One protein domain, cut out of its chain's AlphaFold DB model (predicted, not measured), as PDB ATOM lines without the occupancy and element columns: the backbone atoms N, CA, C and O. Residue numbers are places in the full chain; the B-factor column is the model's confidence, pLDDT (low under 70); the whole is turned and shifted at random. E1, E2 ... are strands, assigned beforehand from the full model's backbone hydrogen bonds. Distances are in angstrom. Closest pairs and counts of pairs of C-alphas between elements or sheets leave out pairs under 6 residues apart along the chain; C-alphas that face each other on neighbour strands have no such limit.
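AT A GLANCE: This is residues 148 to 292 of the 463 residues of the protein "Helix-turn-helix domain-containing protein" of Clostridiales bacterium (UniProt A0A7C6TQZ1). With little regular structure, the chain winds in stacked turns, a solenoid with one eight-stranded parallel sheet, E1 to E11, as a wall and the parallel pairs E2 E4 and E10 E12 across from it. Residues 157 to 162 stick out. Twelve named strands hold 48 of the 145 printed residues: all strand. The whole is compact, radius of gyration of the C-alphas 15.6 A, spans 52 by 34 by 19 A.

HOW THE PARTS SIT: Edge strand E1, residues 150 to 154, neighbours E3, 185 to 189, with N 152 and O 186 2.8 A apart. The sheet runs on through E5, 203 to 205, E6, 218 to 220, E7, 233 to 235, E8, 248 to 250, E9, 263 to 265, and E11, 278 to 280.

IN THESE COORDINATES: E1 starts at C-alpha 150 (335.783, 320.847, 273.834). E2 holds 173 to 176, E4 193 to 196, E10 269 to 274. E12, 284 to 289, ends at C-alpha 289 (336.172, 323.614, 237.274).

THE WHOLE: The printed part has no cut. E1 to E2 is a long link. Residues 148 to 170 and 180 to 184 have pLDDT under 70.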
ATOM      1  N   SER A 148     329.662 317.388 274.309       48.69
ATOM      2  CA  SER A 148     330.427 316.582 273.343       48.69
ATOM      3  C   SER A 148     331.633 317.293 272.721       48.69
ATOM      4  O   SER A 148     332.483 316.631 272.130       48.69
ATOM      5  N   ASP A 149     331.703 318.618 272.838       56.12
ATOM      6  CA  ASP A 149     332.634 319.464 272.090       56.12
ATOM      7  C   ASP A 149     333.492 320.296 273.056       56.12
ATOM      8  O   ASP A 149     332.970 320.994 273.932       56.12
ATOM      9  N   VAL A 150     334.821 320.216 272.914       65.31
ATOM     10  CA  VAL A 150     335.783 320.847 273.834       65.31
ATOM     11  C   VAL A 150     336.404 322.082 273.186       65.31
ATOM     12  O   VAL A 150     337.217 321.964 272.274       65.31
ATOM     13  N   MET A 151     336.066 323.269 273.698       64.94
ATOM     14  CA  MET A 151     336.721 324.529 273.323       64.94
ATOM     15  C   MET A 151     338.063 324.699 274.046       64.94
ATOM     16  O   MET A 151     338.113 324.682 275.279       64.94
ATOM     17  N   VAL A 152     339.139 324.945 273.297       69.94
ATOM     18  CA  VAL A 152     340.461 325.303 273.827       69.94
ATOM     19  C   VAL A 152     340.807 326.731 273.405       69.94
ATOM     20  O   VAL A 152     341.239 326.967 272.281       69.94
ATOM     21  N   TYR A 153     340.631 327.677 274.331       66.94
ATOM     22  CA  TYR A 153     341.062 329.069 274.167       66.94
ATOM     23  C   TYR A 153     342.533 329.232 274.558       66.94
ATOM     24  O   TYR A 153     342.942 328.825 275.650       66.94
ATOM     25  N   VAL A 154     343.320 329.853 273.682       68.25
ATOM     26  CA  VAL A 154     344.765 330.039 273.836       68.25
ATOM     27  C   VAL A 154     345.107 331.514 273.639       68.25
ATOM     28  O   VAL A 154     345.081 332.033 272.529       68.25
ATOM     29  N   ILE A 155     345.423 332.192 274.743       65.19
ATOM     30  CA  ILE A 155     345.636 333.645 274.803       65.19
ATOM     31  C   ILE A 155     347.026 333.972 275.360       65.19
ATOM     32  O   ILE A 155     347.473 333.355 276.335       65.19
ATOM     33  N   ARG A 156     347.725 334.942 274.754       57.00
ATOM     34  CA  ARG A 156     349.040 335.407 275.231       57.00
ATOM     35  C   ARG A 156     348.871 336.260 276.505       57.00
ATOM     36  O   ARG A 156     348.006 337.130 276.584       57.00
ATOM     37  N   TYR A 157     349.710 336.014 277.514       50.62
ATOM     38  CA  TYR A 157     349.661 336.680 278.826       50.62
ATOM     39  C   TYR A 157     351.075 337.032 279.295       50.62
ATOM     40  O   TYR A 157     351.962 336.175 279.274       50.62
ATOM     41  N   ARG A 158     351.292 338.280 279.724       48.97
ATOM     42  CA  ARG A 158     352.614 338.817 280.075       48.97
ATOM     43  C   ARG A 158     352.510 339.795 281.240       48.97
ATOM     44  O   ARG A 158     351.583 340.592 281.304       48.97
ATOM     45  N   ASP A 159     353.445 339.694 282.183       51.22
ATOM     46  CA  ASP A 159     353.644 340.630 283.304       51.22
ATOM     47  C   ASP A 159     352.379 341.002 284.118       51.22
ATOM     48  O   ASP A 159     352.309 342.047 284.763       51.22
ATOM     49  N   GLY A 160     351.387 340.100 284.150       42.47
ATOM     50  CA  GLY A 160     350.133 340.253 284.895       42.47
ATOM     51  C   GLY A 160     348.910 340.640 284.051       42.47
ATOM     52  O   GLY A 160     347.799 340.658 284.586       42.47
ATOM     53  N   GLN A 161     349.084 340.912 282.756       44.84
ATOM     54  CA  GLN A 161     348.038 341.390 281.848       44.84
ATOM     55  C   GLN A 161     347.858 340.462 280.636       44.84
ATOM     56  O   GLN A 161     348.787 339.771 280.207       44.84
ATOM     57  N   TYR A 162     346.644 340.451 280.079       54.00
ATOM     58  CA  TYR A 162     346.420 339.940 278.726       54.00
ATOM     59  C   TYR A 162     347.104 340.876 277.732       54.00
ATOM     60  O   TYR A 162     347.091 342.093 277.923       54.00
ATOM     61  N   ILE A 163     347.714 340.315 276.691       55.81
ATOM     62  CA  ILE A 163     348.344 341.119 275.644       55.81
ATOM     63  C   ILE A 163     347.251 341.522 274.645       55.81
ATOM     64  O   ILE A 163     347.008 340.809 273.683       55.81
ATOM     65  N   GLU A 164     346.578 342.649 274.894       45.47
ATOM     66  CA  GLU A 164     345.611 343.258 273.954       45.47
ATOM     67  C   GLU A 164     346.299 343.970 272.767       45.47
ATOM     68  O   GLU A 164     345.633 344.534 271.901       45.47
ATOM     69  N   SER A 165     347.635 343.994 272.725       43.25
ATOM     70  CA  SER A 165     348.401 344.623 271.649       43.25
ATOM     71  C   SER A 165     348.663 343.666 270.487       43.25
ATOM     72  O   SER A 165     349.212 342.581 270.683       43.25
ATOM     73  N   VAL A 166     348.330 344.163 269.293       46.84
ATOM     74  CA  VAL A 166     348.738 343.735 267.943       46.84
ATOM     75  C   VAL A 166     350.075 342.981 267.893       46.84
ATOM     76  O   VAL A 166     351.021 343.332 268.594       46.84
ATOM     77  N   TYR A 167     350.146 341.987 267.003       50.19
ATOM     78  CA  TYR A 167     351.341 341.238 266.601       50.19
ATOM     79  C   TYR A 167     352.672 342.015 266.678       50.19
ATOM     80  O   TYR A 167     352.935 342.911 265.881       50.19
ATOM     81  N   GLU A 168     353.547 341.582 267.593       47.59
ATOM     82  CA  GLU A 168     354.965 341.985 267.677       47.59
ATOM     83  C   GLU A 168     355.938 340.779 267.651       47.59
ATOM     84  O   GLU A 168     357.147 340.958 267.782       47.59
ATOM     85  N   ASP A 169     355.436 339.541 267.541       57.59
ATOM     86  CA  ASP A 169     356.260 338.322 267.616       57.59
ATOM     87  C   ASP A 169     355.608 337.162 266.841       57.59
ATOM     88  O   ASP A 169     354.611 336.580 267.301       57.59
ATOM     89  N   ASP A 170     356.205 336.836 265.687       68.38
ATOM     90  CA  ASP A 170     355.795 335.794 264.730       68.38
ATOM     91  C   ASP A 170     355.753 334.382 265.338       68.38
ATOM     92  O   ASP A 170     355.164 333.469 264.756       68.38
ATOM     93  N   THR A 171     356.380 334.174 266.504       78.44
ATOM     94  CA  THR A 171     356.526 332.860 267.142       78.44
ATOM     95  C   THR A 171     355.167 332.155 267.313       78.44
ATOM     96  O   THR A 171     354.341 332.600 268.121       78.44
ATOM     97  N   PRO A 172     354.919 331.021 266.628       79.31
ATOM     98  CA  PRO A 172     353.638 330.334 266.711       79.31
ATOM     99  C   PRO A 172     353.480 329.595 268.040       79.31
ATOM    100  O   PRO A 172     354.417 328.972 268.558       79.31
ATOM    101  N   ILE A 173     352.264 329.620 268.582       79.94
ATOM    102  CA  ILE A 173     351.903 328.910 269.802       79.94
ATOM    103  C   ILE A 173     351.744 327.425 269.468       79.94
ATOM    104  O   ILE A 173     350.834 327.015 268.747       79.94
ATOM    105  N   LYS A 174     352.671 326.615 269.985       82.12
ATOM    106  CA  LYS A 174     352.784 325.192 269.651       82.12
ATOM    107  C   LYS A 174     351.853 324.345 270.516       82.12
ATOM    108  O   LYS A 174     352.028 324.276 271.733       82.12
ATOM    109  N   LEU A 175     350.904 323.669 269.876       80.94
ATOM    110  CA  LEU A 175     349.985 322.711 270.485       80.94
ATOM    111  C   LEU A 175     350.327 321.308 269.971       80.94
ATOM    112  O   LEU A 175     350.390 321.094 268.765       80.94
ATOM    113  N   ASP A 176     350.549 320.345 270.867       83.75
ATOM    114  CA  ASP A 176     350.729 318.939 270.483       83.75
ATOM    115  C   ASP A 176     349.470 318.149 270.851       83.75
ATOM    116  O   ASP A 176     349.184 317.916 272.029       83.75
ATOM    117  N   LEU A 177     348.704 317.784 269.822       78.12
ATOM    118  CA  LEU A 177     347.464 317.017 269.908       78.12
ATOM    119  C   LEU A 177     347.627 315.578 269.392       78.12
ATOM    120  O   LEU A 177     346.633 314.875 269.224       78.12
ATOM    121  N   SER A 178     348.865 315.100 269.200       76.25
ATOM    122  CA  SER A 178     349.148 313.746 268.683       76.25
ATOM    123  C   SER A 178     348.410 312.631 269.441       76.25
ATOM    124  O   SER A 178     348.014 311.642 268.831       76.25
ATOM    125  N   ASP A 179     348.193 312.818 270.747       70.38
ATOM    126  CA  ASP A 179     347.533 311.873 271.659       70.38
ATOM    127  C   ASP A 179     345.977 311.901 271.613       70.38
ATOM    128  O   ASP A 179     345.350 311.153 272.363       70.38
ATOM    129  N   TYR A 180     345.330 312.755 270.798       64.69
ATOM    130  CA  TYR A 180     343.884 313.074 270.898       64.69
ATOM    131  C   TYR A 180     343.056 312.821 269.620       64.69
ATOM    132  O   TYR A 180     342.036 313.481 269.418       64.69
ATOM    133  N   GLN A 181     343.465 311.867 268.781       54.22
ATOM    134  CA  GLN A 181     342.964 311.675 267.405       54.22
ATOM    135  C   GLN A 181     341.432 311.533 267.238       54.22
ATOM    136  O   GLN A 181     340.925 311.839 266.165       54.22
ATOM    137  N   ASP A 182     340.692 311.109 268.269       54.28
ATOM    138  CA  ASP A 182     339.253 310.793 268.183       54.28
ATOM    139  C   ASP A 182     338.303 311.861 268.783       54.28
ATOM    140  O   ASP A 182     337.098 311.630 268.884       54.28
ATOM    141  N   ASN A 183     338.800 313.026 269.232       60.59
ATOM    142  CA  ASN A 183     337.972 314.029 269.929       60.59
ATOM    143  C   ASN A 183     337.634 315.263 269.076       60.59
ATOM    144  O   ASN A 183     338.501 315.846 268.421       60.59
ATOM    145  N   LYS A 184     336.396 315.760 269.213       69.06
ATOM    146  CA  LYS A 184     335.993 317.102 268.759       69.06
ATOM    147  C   LYS A 184     336.588 318.192 269.652       69.06
ATOM    148  O   LYS A 184     335.944 318.722 270.561       69.06
ATOM    149  N   ILE A 185     337.855 318.495 269.394       76.81
ATOM    150  CA  ILE A 185     338.560 319.645 269.954       76.81
ATOM    151  C   ILE A 185     338.394 320.809 268.980       76.81
ATOM    152  O   ILE A 185     338.810 320.712 267.829       76.81
ATOM    153  N   ASN A 186     337.805 321.899 269.463       80.00
ATOM    154  CA  ASN A 186     337.744 323.183 268.777       80.00
ATOM    155  C   ASN A 186     338.842 324.090 269.347       80.00
ATOM    156  O   ASN A 186     339.017 324.151 270.568       80.00
ATOM    157  N   ILE A 187     339.565 324.809 268.494       82.12
ATOM    158  CA  ILE A 187     340.721 325.623 268.891       82.12
ATOM    159  C   ILE A 187     340.449 327.094 268.574       82.12
ATOM    160  O   ILE A 187     340.046 327.410 267.462       82.12
ATOM    161  N   ALA A 188     340.698 327.976 269.544       78.50
ATOM    162  CA  ALA A 188     340.636 329.427 269.384       78.50
ATOM    163  C   ALA A 188     341.958 330.058 269.863       78.50
ATOM    164  O   ALA A 188     342.307 329.904 271.039       78.50
ATOM    165  N   VAL A 189     342.703 330.741 268.984       79.81
ATOM    166  CA  VAL A 189     344.052 331.272 269.283       79.81
ATOM    167  C   VAL A 189     344.161 332.773 269.009       79.81
ATOM    168  O   VAL A 189     343.917 333.240 267.900       79.81
ATOM    169  N   TRP A 190     344.605 333.528 270.014       79.31
ATOM    170  CA  TRP A 190     345.046 334.914 269.838       79.31
ATOM    171  C   TRP A 190     346.539 334.918 269.494       79.31
ATOM    172  O   TRP A 190     347.401 334.749 270.368       79.31
ATOM    173  N   GLY A 191     346.835 335.043 268.199       74.69
ATOM    174  CA  GLY A 191     348.172 334.905 267.620       74.69
ATOM    175  C   GLY A 191     348.376 333.620 266.797       74.69
ATOM    176  O   GLY A 191     347.528 332.730 266.789       74.69
ATOM    177  N   ASN A 192     349.544 333.511 266.152       82.62
ATOM    178  CA  ASN A 192     349.912 332.378 265.295       82.62
ATOM    179  C   ASN A 192     349.773 331.022 266.009       82.62
ATOM    180  O   ASN A 192     350.204 330.870 267.158       82.62
ATOM    181  N   ALA A 193     349.265 330.011 265.305       85.00
ATOM    182  CA  ALA A 193     349.045 328.657 265.804       85.00
ATOM    183  C   ALA A 193     349.897 327.622 265.046       85.00
ATOM    184  O   ALA A 193     349.994 327.651 263.822       85.00
ATOM    185  N   ALA A 194     350.486 326.669 265.774       89.19
ATOM    186  CA  ALA A 194     351.153 325.504 265.188       89.19
ATOM    187  C   ALA A 194     350.689 324.224 265.892       89.19
ATOM    188  O   ALA A 194     351.113 323.931 267.015       89.19
ATOM    189  N   VAL A 195     349.796 323.474 265.247       87.31
ATOM    190  CA  VAL A 195     349.105 322.321 265.833       87.31
ATOM    191  C   VAL A 195     349.643 321.018 265.254       87.31
ATOM    192  O   VAL A 195     349.326 320.617 264.138       87.31
ATOM    193  N   LYS A 196     350.449 320.310 266.046       86.88
ATOM    194  CA  LYS A 196     350.953 318.980 265.705       86.88
ATOM    195  C   LYS A 196     349.886 317.929 266.012       86.88
ATOM    196  O   LYS A 196     349.666 317.590 267.174       86.88
ATOM    197  N   GLY A 197     349.255 317.404 264.967       81.69
ATOM    198  CA  GLY A 197     348.173 316.420 265.043       81.69
ATOM    199  C   GLY A 197     346.908 316.900 264.330       81.69
ATOM    200  O   GLY A 197     346.878 317.998 263.780       81.69
ATOM    201  N   ASN A 198     345.873 316.062 264.345       85.00
ATOM    202  CA  ASN A 198     344.581 316.362 263.731       85.00
ATOM    203  C   ASN A 198     343.629 317.027 264.735       85.00
ATOM    204  O   ASN A 198     343.790 316.898 265.951       85.00
ATOM    205  N   ILE A 199     342.633 317.738 264.211       85.19
ATOM    206  CA  ILE A 199     341.718 318.592 264.963       85.19
ATOM    207  C   ILE A 199     340.296 318.205 264.554       85.19
ATOM    208  O   ILE A 199     339.805 318.638 263.520       85.19
ATOM    209  N   GLY A 200     339.617 317.366 265.344       77.81
ATOM    210  CA  GLY A 200     338.278 316.857 264.998       77.81
ATOM    211  C   GLY A 200     337.149 317.901 265.027       77.81
ATOM    212  O   GLY A 200     336.010 317.581 264.687       77.81
ATOM    213  N   GLY A 201     337.442 319.122 265.478       81.06
ATOM    214  CA  GLY A 201     336.539 320.269 265.505       81.06
ATOM    215  C   GLY A 201     336.941 321.366 264.512       81.06
ATOM    216  O   GLY A 201     337.526 321.084 263.468       81.06
ATOM    217  N   PHE A 202     336.615 322.618 264.839       84.69
ATOM    218  CA  PHE A 202     337.024 323.799 264.067       84.69
ATOM    219  C   PHE A 202     338.295 324.463 264.622       84.69
ATOM    220  O   PHE A 202     338.673 324.253 265.778       84.69
ATOM    221  N   VAL A 203     338.917 325.313 263.806       88.06
ATOM    222  CA  VAL A 203     340.024 326.194 264.204       88.06
ATOM    223  C   VAL A 203     339.668 327.639 263.881       88.06
ATOM    224  O   VAL A 203     339.156 327.920 262.801       88.06
ATOM    225  N   ASP A 204     339.961 328.535 264.815       87.12
ATOM    226  CA  ASP A 204     339.847 329.982 264.664       87.12
ATOM    227  C   ASP A 204     341.106 330.644 265.247       87.12
ATOM    228  O   ASP A 204     341.474 330.383 266.398       87.12
ATOM    229  N   ALA A 205     341.814 331.447 264.457       85.88
ATOM    230  CA  ALA A 205     343.034 332.117 264.890       85.88
ATOM    231  C   ALA A 205     343.147 333.530 264.316       85.88
ATOM    232  O   ALA A 205     342.908 333.757 263.134       85.88
ATOM    233  N   GLU A 206     343.612 334.474 265.133       82.75
ATOM    234  CA  GLU A 206     343.791 335.882 264.733       82.75
ATOM    235  C   GLU A 206     344.971 336.116 263.767       82.75
ATOM    236  O   GLU A 206     345.328 337.255 263.496       82.75
ATOM    237  N   GLY A 207     345.601 335.052 263.267       83.69
ATOM    238  CA  GLY A 207     346.612 335.105 262.215       83.69
ATOM    239  C   GLY A 207     347.004 333.710 261.739       83.69
ATOM    240  O   GLY A 207     346.139 332.842 261.636       83.69
ATOM    241  N   SER A 208     348.287 333.489 261.455       87.94
ATOM    242  CA  SER A 208     348.758 332.309 260.716       87.94
ATOM    243  C   SER A 208     348.512 330.970 261.432       87.94
ATOM    244  O   SER A 208     348.854 330.808 262.610       87.94
ATOM    245  N   VAL A 209     348.004 329.966 260.708       92.06
ATOM    246  CA  VAL A 209     347.749 328.604 261.219       92.06
ATOM    247  C   VAL A 209     348.555 327.567 260.444       92.06
ATOM    248  O   VAL A 209     348.397 327.435 259.237       92.06
ATOM    249  N   SER A 210     349.335 326.751 261.157       95.31
ATOM    250  CA  SER A 210     349.897 325.497 260.629       95.31
ATOM    251  C   SER A 210     349.312 324.290 261.368       95.31
ATOM    252  O   SER A 210     349.251 324.298 262.604       95.31
ATOM    253  N   CYS A 211     348.830 323.264 260.656       91.38
ATOM    254  CA  CYS A 211     348.108 322.151 261.288       91.38
ATOM    255  C   CYS A 211     348.086 320.824 260.503       91.38
ATOM    256  O   CYS A 211     348.521 320.740 259.360       91.38
ATOM    257  N   GLY A 212     347.584 319.756 261.138       90.00
ATOM    258  CA  GLY A 212     347.188 318.523 260.448       90.00
ATOM    259  C   GLY A 212     345.842 318.676 259.728       90.00
ATOM    260  O   GLY A 212     345.551 319.711 259.137       90.00
ATOM    261  N   ILE A 213     344.997 317.646 259.787       88.88
ATOM    262  CA  ILE A 213     343.628 317.697 259.249       88.88
ATOM    263  C   ILE A 213     342.704 318.447 260.220       88.88
ATOM    264  O   ILE A 213     342.751 318.201 261.430       88.88
ATOM    265  N   VAL A 214     341.825 319.300 259.689       87.56
ATOM    266  CA  VAL A 214     340.724 319.956 260.417       87.56
ATOM    267  C   VAL A 214     339.403 319.297 260.020       87.56
ATOM    268  O   VAL A 214     339.069 319.234 258.843       87.56
ATOM    269  N   GLY A 215     338.635 318.792 260.984       83.75
ATOM    270  CA  GLY A 215     337.356 318.113 260.732       83.75
ATOM    271  C   GLY A 215     336.174 319.062 260.497       83.75
ATOM    272  O   GLY A 215     335.173 318.658 259.913       83.75
ATOM    273  N   GLY A 216     336.278 320.308 260.965       85.88
ATOM    274  CA  GLY A 216     335.299 321.376 260.760       85.88
ATOM    275  C   GLY A 216     335.833 322.518 259.891       85.88
ATOM    276  O   GLY A 216     336.651 322.312 258.999       85.88
ATOM    277  N   ASN A 217     335.358 323.734 260.167       88.56
ATOM    278  CA  ASN A 217     335.829 324.949 259.499       88.56
ATOM    279  C   ASN A 217     337.228 325.365 259.992       88.56
ATOM    280  O   ASN A 217     337.593 325.091 261.140       88.56
ATOM    281  N   LEU A 218     337.954 326.104 259.157       92.44
ATOM    282  CA  LEU A 218     339.235 326.734 259.478       92.44
ATOM    283  C   LEU A 218     339.162 328.242 259.188       92.44
ATOM    284  O   LEU A 218     338.790 328.647 258.090       92.44
ATOM    285  N   SER A 219     339.500 329.053 260.188       93.88
ATOM    286  CA  SER A 219     339.542 330.517 260.150       93.88
ATOM    287  C   SER A 219     340.924 330.992 260.605       93.88
ATOM    288  O   SER A 219     341.390 330.595 261.677       93.88
ATOM    289  N   ALA A 220     341.584 331.806 259.780       92.12
ATOM    290  CA  ALA A 220     342.901 332.384 260.031       92.12
ATOM    291  C   ALA A 220     342.929 333.867 259.627       92.12
ATOM    292  O   ALA A 220     342.441 334.235 258.558       92.12
ATOM    293  N   GLY A 221     343.522 334.722 260.463       82.44
ATOM    294  CA  GLY A 221     343.704 336.149 260.160       82.44
ATOM    295  C   GLY A 221     344.771 336.434 259.096       82.44
ATOM    296  O   GLY A 221     344.672 337.442 258.406       82.44
ATOM    297  N   ASP A 222     345.730 335.517 258.933       91.25
ATOM    298  CA  ASP A 222     346.829 335.583 257.964       91.25
ATOM    299  C   ASP A 222     346.805 334.296 257.102       91.25
ATOM    300  O   ASP A 222     345.754 333.921 256.578       91.25
ATOM    301  N   SER A 223     347.954 333.617 256.966       93.31
ATOM    302  CA  SER A 223     348.173 332.446 256.119       93.31
ATOM    303  C   SER A 223     347.762 331.105 256.759       93.31
ATOM    304  O   SER A 223     347.755 330.942 257.982       93.31
ATOM    305  N   VAL A 224     347.492 330.097 255.927       95.19
ATOM    306  CA  VAL A 224     347.195 328.708 256.327       95.19
ATOM    307  C   VAL A 224     348.177 327.726 255.682       95.19
ATOM    308  O   VAL A 224     348.364 327.752 254.472       95.19
ATOM    309  N   GLU A 225     348.723 326.803 256.474       97.50
ATOM    310  CA  GLU A 225     349.500 325.637 256.022       97.50
ATOM    311  C   GLU A 225     348.981 324.371 256.737       97.50
ATOM    312  O   GLU A 225     349.428 324.014 257.830       97.50
ATOM    313  N   CYS A 226     347.972 323.712 256.165       93.69
ATOM    314  CA  CYS A 226     347.263 322.604 256.820       93.69
ATOM    315  C   CYS A 226     347.056 321.389 255.902       93.69
ATOM    316  O   CYS A 226     347.305 321.436 254.702       93.69
ATOM    317  N   GLY A 227     346.578 320.279 256.472       93.06
ATOM    318  CA  GLY A 227     346.084 319.136 255.704       93.06
ATOM    319  C   GLY A 227     344.702 319.399 255.091       93.06
ATOM    320  O   GLY A 227     344.372 320.513 254.686       93.06
ATOM    321  N   ASN A 228     343.865 318.361 255.042       91.94
ATOM    322  CA  ASN A 228     342.475 318.493 254.599       91.94
ATOM    323  C   ASN A 228     341.643 319.325 255.596       91.94
ATOM    324  O   ASN A 228     341.861 319.246 256.809       91.94
ATOM    325  N   VAL A 229     340.644 320.052 255.094       90.50
ATOM    326  CA  VAL A 229     339.674 320.830 255.882       90.50
ATOM    327  C   VAL A 229     338.262 320.340 255.556       90.50
ATOM    328  O   VAL A 229     337.785 320.485 254.438       90.50
ATOM    329  N   GLY A 230     337.574 319.734 256.524       85.06
ATOM    330  CA  GLY A 230     336.256 319.119 256.322       85.06
ATOM    331  C   GLY A 230     335.094 320.105 256.158       85.06
ATOM    332  O   GLY A 230     334.019 319.703 255.722       85.06
ATOM    333  N   GLY A 231     335.289 321.377 256.516       86.75
ATOM    334  CA  GLY A 231     334.311 322.455 256.360       86.75
ATOM    335  C   GLY A 231     334.778 323.560 255.408       86.75
ATOM    336  O   GLY A 231     335.517 323.318 254.460       86.75
ATOM    337  N   ASN A 232     334.341 324.791 255.675       90.50
ATOM    338  CA  ASN A 232     334.789 325.981 254.947       90.50
ATOM    339  C   ASN A 232     336.168 326.453 255.441       90.50
ATOM    340  O   ASN A 232     336.497 326.280 256.619       90.50
ATOM    341  N   LEU A 233     336.922 327.120 254.567       96.31
ATOM    342  CA  LEU A 233     338.240 327.690 254.859       96.31
ATOM    343  C   LEU A 233     338.222 329.201 254.578       96.31
ATOM    344  O   LEU A 233     337.861 329.621 253.478       96.31
ATOM    345  N   THR A 234     338.615 330.012 255.560       95.88
ATOM    346  CA  THR A 234     338.833 331.457 255.399       95.88
ATOM    347  C   THR A 234     340.230 331.837 255.889       95.88
ATOM    348  O   THR A 234     340.593 331.495 257.015       95.88
ATOM    349  N   ALA A 235     340.983 332.567 255.066       95.00
ATOM    350  CA  ALA A 235     342.316 333.086 255.375       95.00
ATOM    351  C   ALA A 235     342.459 334.546 254.909       95.00
ATOM    352  O   ALA A 235     341.913 334.915 253.868       95.00
ATOM    353  N   GLY A 236     343.180 335.375 255.669       87.12
ATOM    354  CA  GLY A 236     343.421 336.784 255.325       87.12
ATOM    355  C   GLY A 236     344.627 337.028 254.411       87.12
ATOM    356  O   GLY A 236     344.722 338.097 253.814       87.12
ATOM    357  N   ASP A 237     345.513 336.041 254.283       94.31
ATOM    358  CA  ASP A 237     346.704 336.037 253.419       94.31
ATOM    359  C   ASP A 237     346.654 334.775 252.524       94.31
ATOM    360  O   ASP A 237     345.593 334.511 251.960       94.31
ATOM    361  N   SER A 238     347.730 333.993 252.371       94.31
ATOM    362  CA  SER A 238     347.799 332.809 251.496       94.31
ATOM    363  C   SER A 238     347.318 331.501 252.146       94.31
ATOM    364  O   SER A 238     347.397 331.303 253.355       94.31
ATOM    365  N   VAL A 239     346.887 330.532 251.338       96.44
ATOM    366  CA  VAL A 239     346.511 329.176 251.777       96.44
ATOM    367  C   VAL A 239     347.308 328.130 251.013       96.44
ATOM    368  O   VAL A 239     347.246 328.071 249.791       96.44
ATOM    369  N   THR A 240     347.978 327.239 251.742       97.50
ATOM    370  CA  THR A 240     348.401 325.921 251.259       97.50
ATOM    371  C   THR A 240     347.627 324.841 252.016       97.50
ATOM    372  O   THR A 240     347.685 324.792 253.250       97.50
ATOM    373  N   CYS A 241     346.872 323.992 251.312       93.12
ATOM    374  CA  CYS A 241     346.066 322.951 251.958       93.12
ATOM    375  C   CYS A 241     345.911 321.644 251.162       93.12
ATOM    376  O   CYS A 241     346.338 321.530 250.016       93.12
ATOM    377  N   GLY A 242     345.307 320.635 251.797       93.88
ATOM    378  CA  GLY A 242     344.853 319.411 251.131       93.88
ATOM    379  C   GLY A 242     343.504 319.603 250.428       93.88
ATOM    380  O   GLY A 242     343.288 320.595 249.734       93.88
ATOM    381  N   ASN A 243     342.578 318.663 250.621       92.62
ATOM    382  CA  ASN A 243     341.200 318.790 250.127       92.62
ATOM    383  C   ASN A 243     340.347 319.662 251.066       92.62
ATOM    384  O   ASN A 243     340.476 319.553 252.289       92.62
ATOM    385  N   VAL A 244     339.418 320.452 250.515       89.44
ATOM    386  CA  VAL A 244     338.439 321.250 251.274       89.44
ATOM    387  C   VAL A 244     337.007 320.799 250.980       89.44
ATOM    388  O   VAL A 244     336.557 320.820 249.838       89.44
ATOM    389  N   GLY A 245     336.267 320.420 252.024       85.38
ATOM    390  CA  GLY A 245     334.881 319.933 251.946       85.38
ATOM    391  C   GLY A 245     333.807 321.020 251.797       85.38
ATOM    392  O   GLY A 245     332.619 320.706 251.782       85.38
ATOM    393  N   GLY A 246     334.200 322.290 251.708       88.62
ATOM    394  CA  GLY A 246     333.307 323.444 251.607       88.62
ATOM    395  C   GLY A 246     333.882 324.575 250.755       88.62
ATOM    396  O   GLY A 246     334.742 324.363 249.902       88.62
ATOM    397  N   THR A 247     333.386 325.789 250.984       95.06
ATOM    398  CA  THR A 247     333.825 327.009 250.292       95.06
ATOM    399  C   THR A 247     335.134 327.537 250.877       95.06
ATOM    400  O   THR A 247     335.328 327.537 252.096       95.06
ATOM    401  N   VAL A 248     336.000 328.043 250.002       97.62
ATOM    402  CA  VAL A 248     337.311 328.614 250.320       97.62
ATOM    403  C   VAL A 248     337.321 330.111 249.993       97.62
ATOM    404  O   VAL A 248     336.886 330.505 248.911       97.62
ATOM    405  N   ASN A 249     337.805 330.949 250.915       97.75
ATOM    406  CA  ASN A 249     337.961 332.396 250.721       97.75
ATOM    407  C   ASN A 249     339.341 332.846 251.220       97.75
ATOM    408  O   ASN A 249     339.669 332.624 252.386       97.75
ATOM    409  N   VAL A 250     340.131 333.471 250.348       96.19
ATOM    410  CA  VAL A 250     341.557 333.749 250.575       96.19
ATOM    411  C   VAL A 250     341.888 335.191 250.201       96.19
ATOM    412  O   VAL A 250     341.418 335.680 249.173       96.19
ATOM    413  N   GLY A 251     342.667 335.876 251.043       90.06
ATOM    414  CA  GLY A 251     343.073 337.266 250.817       90.06
ATOM    415  C   GLY A 251     344.180 337.429 249.773       90.06
ATOM    416  O   GLY A 251     344.122 338.374 248.990       90.06
ATOM    417  N   ASP A 252     345.134 336.496 249.732       96.06
ATOM    418  CA  ASP A 252     346.170 336.396 248.693       96.06
ATOM    419  C   ASP A 252     346.035 335.060 247.931       96.06
ATOM    420  O   ASP A 252     344.969 334.790 247.383       96.06
ATOM    421  N   SER A 253     347.079 334.230 247.869       95.94
ATOM    422  CA  SER A 253     347.191 333.073 246.977       95.94
ATOM    423  C   SER A 253     346.569 331.796 247.550       95.94
ATOM    424  O   SER A 253     346.785 331.456 248.709       95.94
ATOM    425  N   LEU A 254     345.863 331.025 246.720       97.31
ATOM    426  CA  LEU A 254     345.247 329.748 247.091       97.31
ATOM    427  C   LEU A 254     345.915 328.575 246.359       97.31
ATOM    428  O   LEU A 254     345.790 328.468 245.144       97.31
ATOM    429  N   THR A 255     346.540 327.660 247.100       97.81
ATOM    430  CA  THR A 255     347.088 326.390 246.603       97.81
ATOM    431  C   THR A 255     346.510 325.223 247.410       97.81
ATOM    432  O   THR A 255     346.917 324.982 248.543       97.81
ATOM    433  N   CYS A 256     345.562 324.477 246.847       93.31
ATOM    434  CA  CYS A 256     344.975 323.298 247.502       93.31
ATOM    435  C   CYS A 256     344.819 322.132 246.516       93.31
ATOM    436  O   CYS A 256     345.126 322.277 245.337       93.31
ATOM    437  N   ALA A 257     344.362 320.968 246.978       94.00
ATOM    438  CA  ALA A 257     344.059 319.836 246.104       94.00
ATOM    439  C   ALA A 257     342.632 319.959 245.526       94.00
ATOM    440  O   ALA A 257     342.419 320.780 244.631       94.00
ATOM    441  N   ASP A 258     341.654 319.198 246.025       90.88
ATOM    442  CA  ASP A 258     340.250 319.326 245.603       90.88
ATOM    443  C   ASP A 258     339.457 320.287 246.499       90.88
ATOM    444  O   ASP A 258     339.550 320.226 247.726       90.88
ATOM    445  N   ILE A 259     338.606 321.125 245.906       94.00
ATOM    446  CA  ILE A 259     337.689 322.029 246.616       94.00
ATOM    447  C   ILE A 259     336.250 321.672 246.235       94.00
ATOM    448  O   ILE A 259     335.818 321.888 245.104       94.00
ATOM    449  N   ALA A 260     335.487 321.133 247.187       91.38
ATOM    450  CA  ALA A 260     334.109 320.689 246.963       91.38
ATOM    451  C   ALA A 260     333.102 321.850 246.804       91.38
ATOM    452  O   ALA A 260     332.026 321.661 246.240       91.38
ATOM    453  N   GLY A 261     333.429 323.039 247.323       91.44
ATOM    454  CA  GLY A 261     332.615 324.251 247.207       91.44
ATOM    455  C   GLY A 261     333.139 325.251 246.173       91.44
ATOM    456  O   GLY A 261     333.823 324.902 245.215       91.44
ATOM    457  N   THR A 262     332.816 326.528 246.384       97.00
ATOM    458  CA  THR A 262     333.371 327.651 245.608       97.00
ATOM    459  C   THR A 262     334.767 328.018 246.115       97.00
ATOM    460  O   THR A 262     334.999 327.990 247.325       97.00
ATOM    461  N   ALA A 263     335.671 328.423 245.224       98.19
ATOM    462  CA  ALA A 263     336.996 328.937 245.568       98.19
ATOM    463  C   ALA A 263     337.138 330.420 245.191       98.19
ATOM    464  O   ALA A 263     337.024 330.772 244.017       98.19
ATOM    465  N   ASN A 264     337.413 331.276 246.177       98.31
ATOM    466  CA  ASN A 264     337.652 332.709 245.992       98.31
ATOM    467  C   ASN A 264     339.061 333.079 246.489       98.31
ATOM    468  O   ASN A 264     339.416 332.741 247.621       98.31
ATOM    469  N   SER A 265     339.827 333.798 245.671       98.06
ATOM    470  CA  SER A 265     341.203 334.231 245.943       98.06
ATOM    471  C   SER A 265     341.400 335.689 245.529       98.06
ATOM    472  O   SER A 265     340.997 336.077 244.431       98.06
ATOM    473  N   GLY A 266     342.020 336.495 246.394       93.88
ATOM    474  CA  GLY A 266     342.401 337.875 246.081       93.88
ATOM    475  C   GLY A 266     343.614 337.993 245.151       93.88
ATOM    476  O   GLY A 266     343.832 339.060 244.581       93.88
ATOM    477  N   TYR A 267     344.364 336.904 244.957       96.31
ATOM    478  CA  TYR A 267     345.450 336.807 243.984       96.31
ATOM    479  C   TYR A 267     345.209 335.602 243.060       96.31
ATOM    480  O   TYR A 267     344.216 335.574 242.333       96.31
ATOM    481  N   SER A 268     346.081 334.596 243.078       95.88
ATOM    482  CA  SER A 268     346.003 333.442 242.177       95.88
ATOM    483  C   SER A 268     345.332 332.221 242.819       95.88
ATOM    484  O   SER A 268     345.322 332.073 244.045       95.88
ATOM    485  N   ILE A 269     344.793 331.324 241.991       97.69
ATOM    486  CA  ILE A 269     344.307 329.992 242.390       97.69
ATOM    487  C   ILE A 269     345.131 328.921 241.673       97.69
ATOM    488  O   ILE A 269     345.297 328.966 240.456       97.69
ATOM    489  N   GLN A 270     345.597 327.933 242.433       96.44
ATOM    490  CA  GLN A 270     346.208 326.697 241.955       96.44
ATOM    491  C   GLN A 270     345.507 325.503 242.614       96.44
ATOM    492  O   GLN A 270     345.469 325.415 243.845       96.44
ATOM    493  N   CYS A 271     344.927 324.597 241.824       91.94
ATOM    494  CA  CYS A 271     344.218 323.435 242.368       91.94
ATOM    495  C   CYS A 271     344.227 322.187 241.474       91.94
ATOM    496  O   CYS A 271     344.702 322.222 240.341       91.94
ATOM    497  N   LEU A 272     343.676 321.078 241.978       89.88
ATOM    498  CA  LEU A 272     343.332 319.919 241.150       89.88
ATOM    499  C   LEU A 272     341.929 320.097 240.556       89.88
ATOM    500  O   LEU A 272     341.803 320.316 239.353       89.88
ATOM    501  N   ALA A 273     340.879 320.084 241.376       90.69
ATOM    502  CA  ALA A 273     339.518 320.343 240.910       90.69
ATOM    503  C   ALA A 273     338.731 321.271 241.844       90.69
ATOM    504  O   ALA A 273     338.817 321.172 243.069       90.69
ATOM    505  N   ILE A 274     337.905 322.134 241.253       95.88
ATOM    506  CA  ILE A 274     336.871 322.901 241.959       95.88
ATOM    507  C   ILE A 274     335.505 322.383 241.511       95.88
ATOM    508  O   ILE A 274     335.172 322.429 240.328       95.88
ATOM    509  N   TYR A 275     334.702 321.899 242.458       94.81
ATOM    510  CA  TYR A 275     333.365 321.353 242.190       94.81
ATOM    511  C   TYR A 275     332.246 322.414 242.272       94.81
ATOM    512  O   TYR A 275     331.087 322.113 241.990       94.81
ATOM    513  N   GLY A 276     332.591 323.659 242.621       95.31
ATOM    514  CA  GLY A 276     331.733 324.844 242.530       95.31
ATOM    515  C   GLY A 276     332.242 325.871 241.509       95.31
ATOM    516  O   GLY A 276     332.809 325.519 240.478       95.31
ATOM    517  N   ASN A 277     332.046 327.159 241.804       98.25
ATOM    518  CA  ASN A 277     332.602 328.256 241.001       98.25
ATOM    519  C   ASN A 277     334.034 328.599 241.444       98.25
ATOM    520  O   ASN A 277     334.410 328.342 242.589       98.25
ATOM    521  N   ALA A 278     334.794 329.264 240.577       98.25
ATOM    522  CA  ALA A 278     336.135 329.759 240.874       98.25
ATOM    523  C   ALA A 278     336.252 331.267 240.578       98.25
ATOM    524  O   ALA A 278     335.675 331.764 239.610       98.25
ATOM    525  N   THR A 279     336.964 332.021 241.419       98.50
ATOM    526  CA  THR A 279     337.196 333.467 241.238       98.50
ATOM    527  C   THR A 279     338.580 333.866 241.753       98.50
ATOM    528  O   THR A 279     338.834 333.765 242.953       98.50
ATOM    529  N   ALA A 280     339.457 334.322 240.854       98.12
ATOM    530  CA  ALA A 280     340.830 334.745 241.146       98.12
ATOM    531  C   ALA A 280     341.056 336.229 240.796       98.12
ATOM    532  O   ALA A 280     340.647 336.682 239.729       98.12
ATOM    533  N   GLY A 281     341.736 336.975 241.672       96.44
ATOM    534  CA  GLY A 281     342.126 338.375 241.444       96.44
ATOM    535  C   GLY A 281     343.358 338.569 240.549       96.44
ATOM    536  O   GLY A 281     343.694 339.702 240.220       96.44
ATOM    537  N   VAL A 282     344.041 337.482 240.164       96.56
ATOM    538  CA  VAL A 282     345.036 337.432 239.077       96.56
ATOM    539  C   VAL A 282     344.830 336.136 238.277       96.56
ATOM    540  O   VAL A 282     343.842 336.047 237.554       96.56
ATOM    541  N   ASN A 283     345.687 335.116 238.417       95.25
ATOM    542  CA  ASN A 283     345.694 333.956 237.516       95.25
ATOM    543  C   ASN A 283     345.053 332.712 238.146       95.25
ATOM    544  O   ASN A 283     345.155 332.478 239.351       95.25
ATOM    545  N   LEU A 284     344.439 331.864 237.324       96.94
ATOM    546  CA  LEU A 284     343.741 330.657 237.766       96.94
ATOM    547  C   LEU A 284     344.236 329.436 236.986       96.94
ATOM    548  O   LEU A 284     344.097 329.373 235.767       96.94
ATOM    549  N   SER A 285     344.776 328.433 237.685       95.69
ATOM    550  CA  SER A 285     345.129 327.150 237.072       95.69
ATOM    551  C   SER A 285     344.655 325.957 237.898       95.69
ATOM    552  O   SER A 285     345.002 325.802 239.066       95.69
ATOM    553  N   CYS A 286     343.830 325.117 237.280       91.06
ATOM    554  CA  CYS A 286     343.188 323.956 237.892       91.06
ATOM    555  C   CYS A 286     342.913 322.895 236.826       91.06
ATOM    556  O   CYS A 286     342.542 323.239 235.706       91.06
ATOM    557  N   CYS A 287     343.019 321.607 237.154       89.75
ATOM    558  CA  CYS A 287     342.740 320.552 236.177       89.75
ATOM    559  C   CYS A 287     341.278 320.565 235.695       89.75
ATOM    560  O   CYS A 287     341.061 320.292 234.524       89.75
ATOM    561  N   ASN A 288     340.288 320.897 236.539       90.88
ATOM    562  CA  ASN A 288     338.885 321.094 236.124       90.88
ATOM    563  C   ASN A 288     338.138 322.095 237.034       90.88
ATOM    564  O   ASN A 288     338.444 322.199 238.226       90.88
ATOM    565  N   VAL A 289     337.102 322.759 236.504       97.31
ATOM    566  CA  VAL A 289     336.172 323.614 237.274       97.31
ATOM    567  C   VAL A 289     334.724 323.274 236.896       97.31
ATOM    568  O   VAL A 289     334.303 323.510 235.773       97.31
ATOM    569  N   LYS A 290     333.919 322.715 237.805       96.50
ATOM    570  CA  LYS A 290     332.540 322.278 237.480       96.50
ATOM    571  C   LYS A 290     331.492 323.392 237.434       96.50
ATOM    572  O   LYS A 290     330.374 323.128 237.009       96.50
ATOM    573  N   GLY A 291     331.826 324.602 237.867       96.62
ATOM    574  CA  GLY A 291     330.971 325.782 237.758       96.62
ATOM    575  C   GLY A 291     331.575 326.869 236.871       96.62
ATOM    576  O   GLY A 291     332.418 326.617 236.016       96.62
ATOM    577  N   LYS A 292     331.150 328.111 237.110       98.31
ATOM    578  CA  LYS A 292     331.657 329.306 236.425       98.31
ATOM    579  C   LYS A 292     333.084 329.655 236.868       98.31
ATOM    580  O   LYS A 292     333.382 329.629 238.066       98.31
TER     581      LYS A 292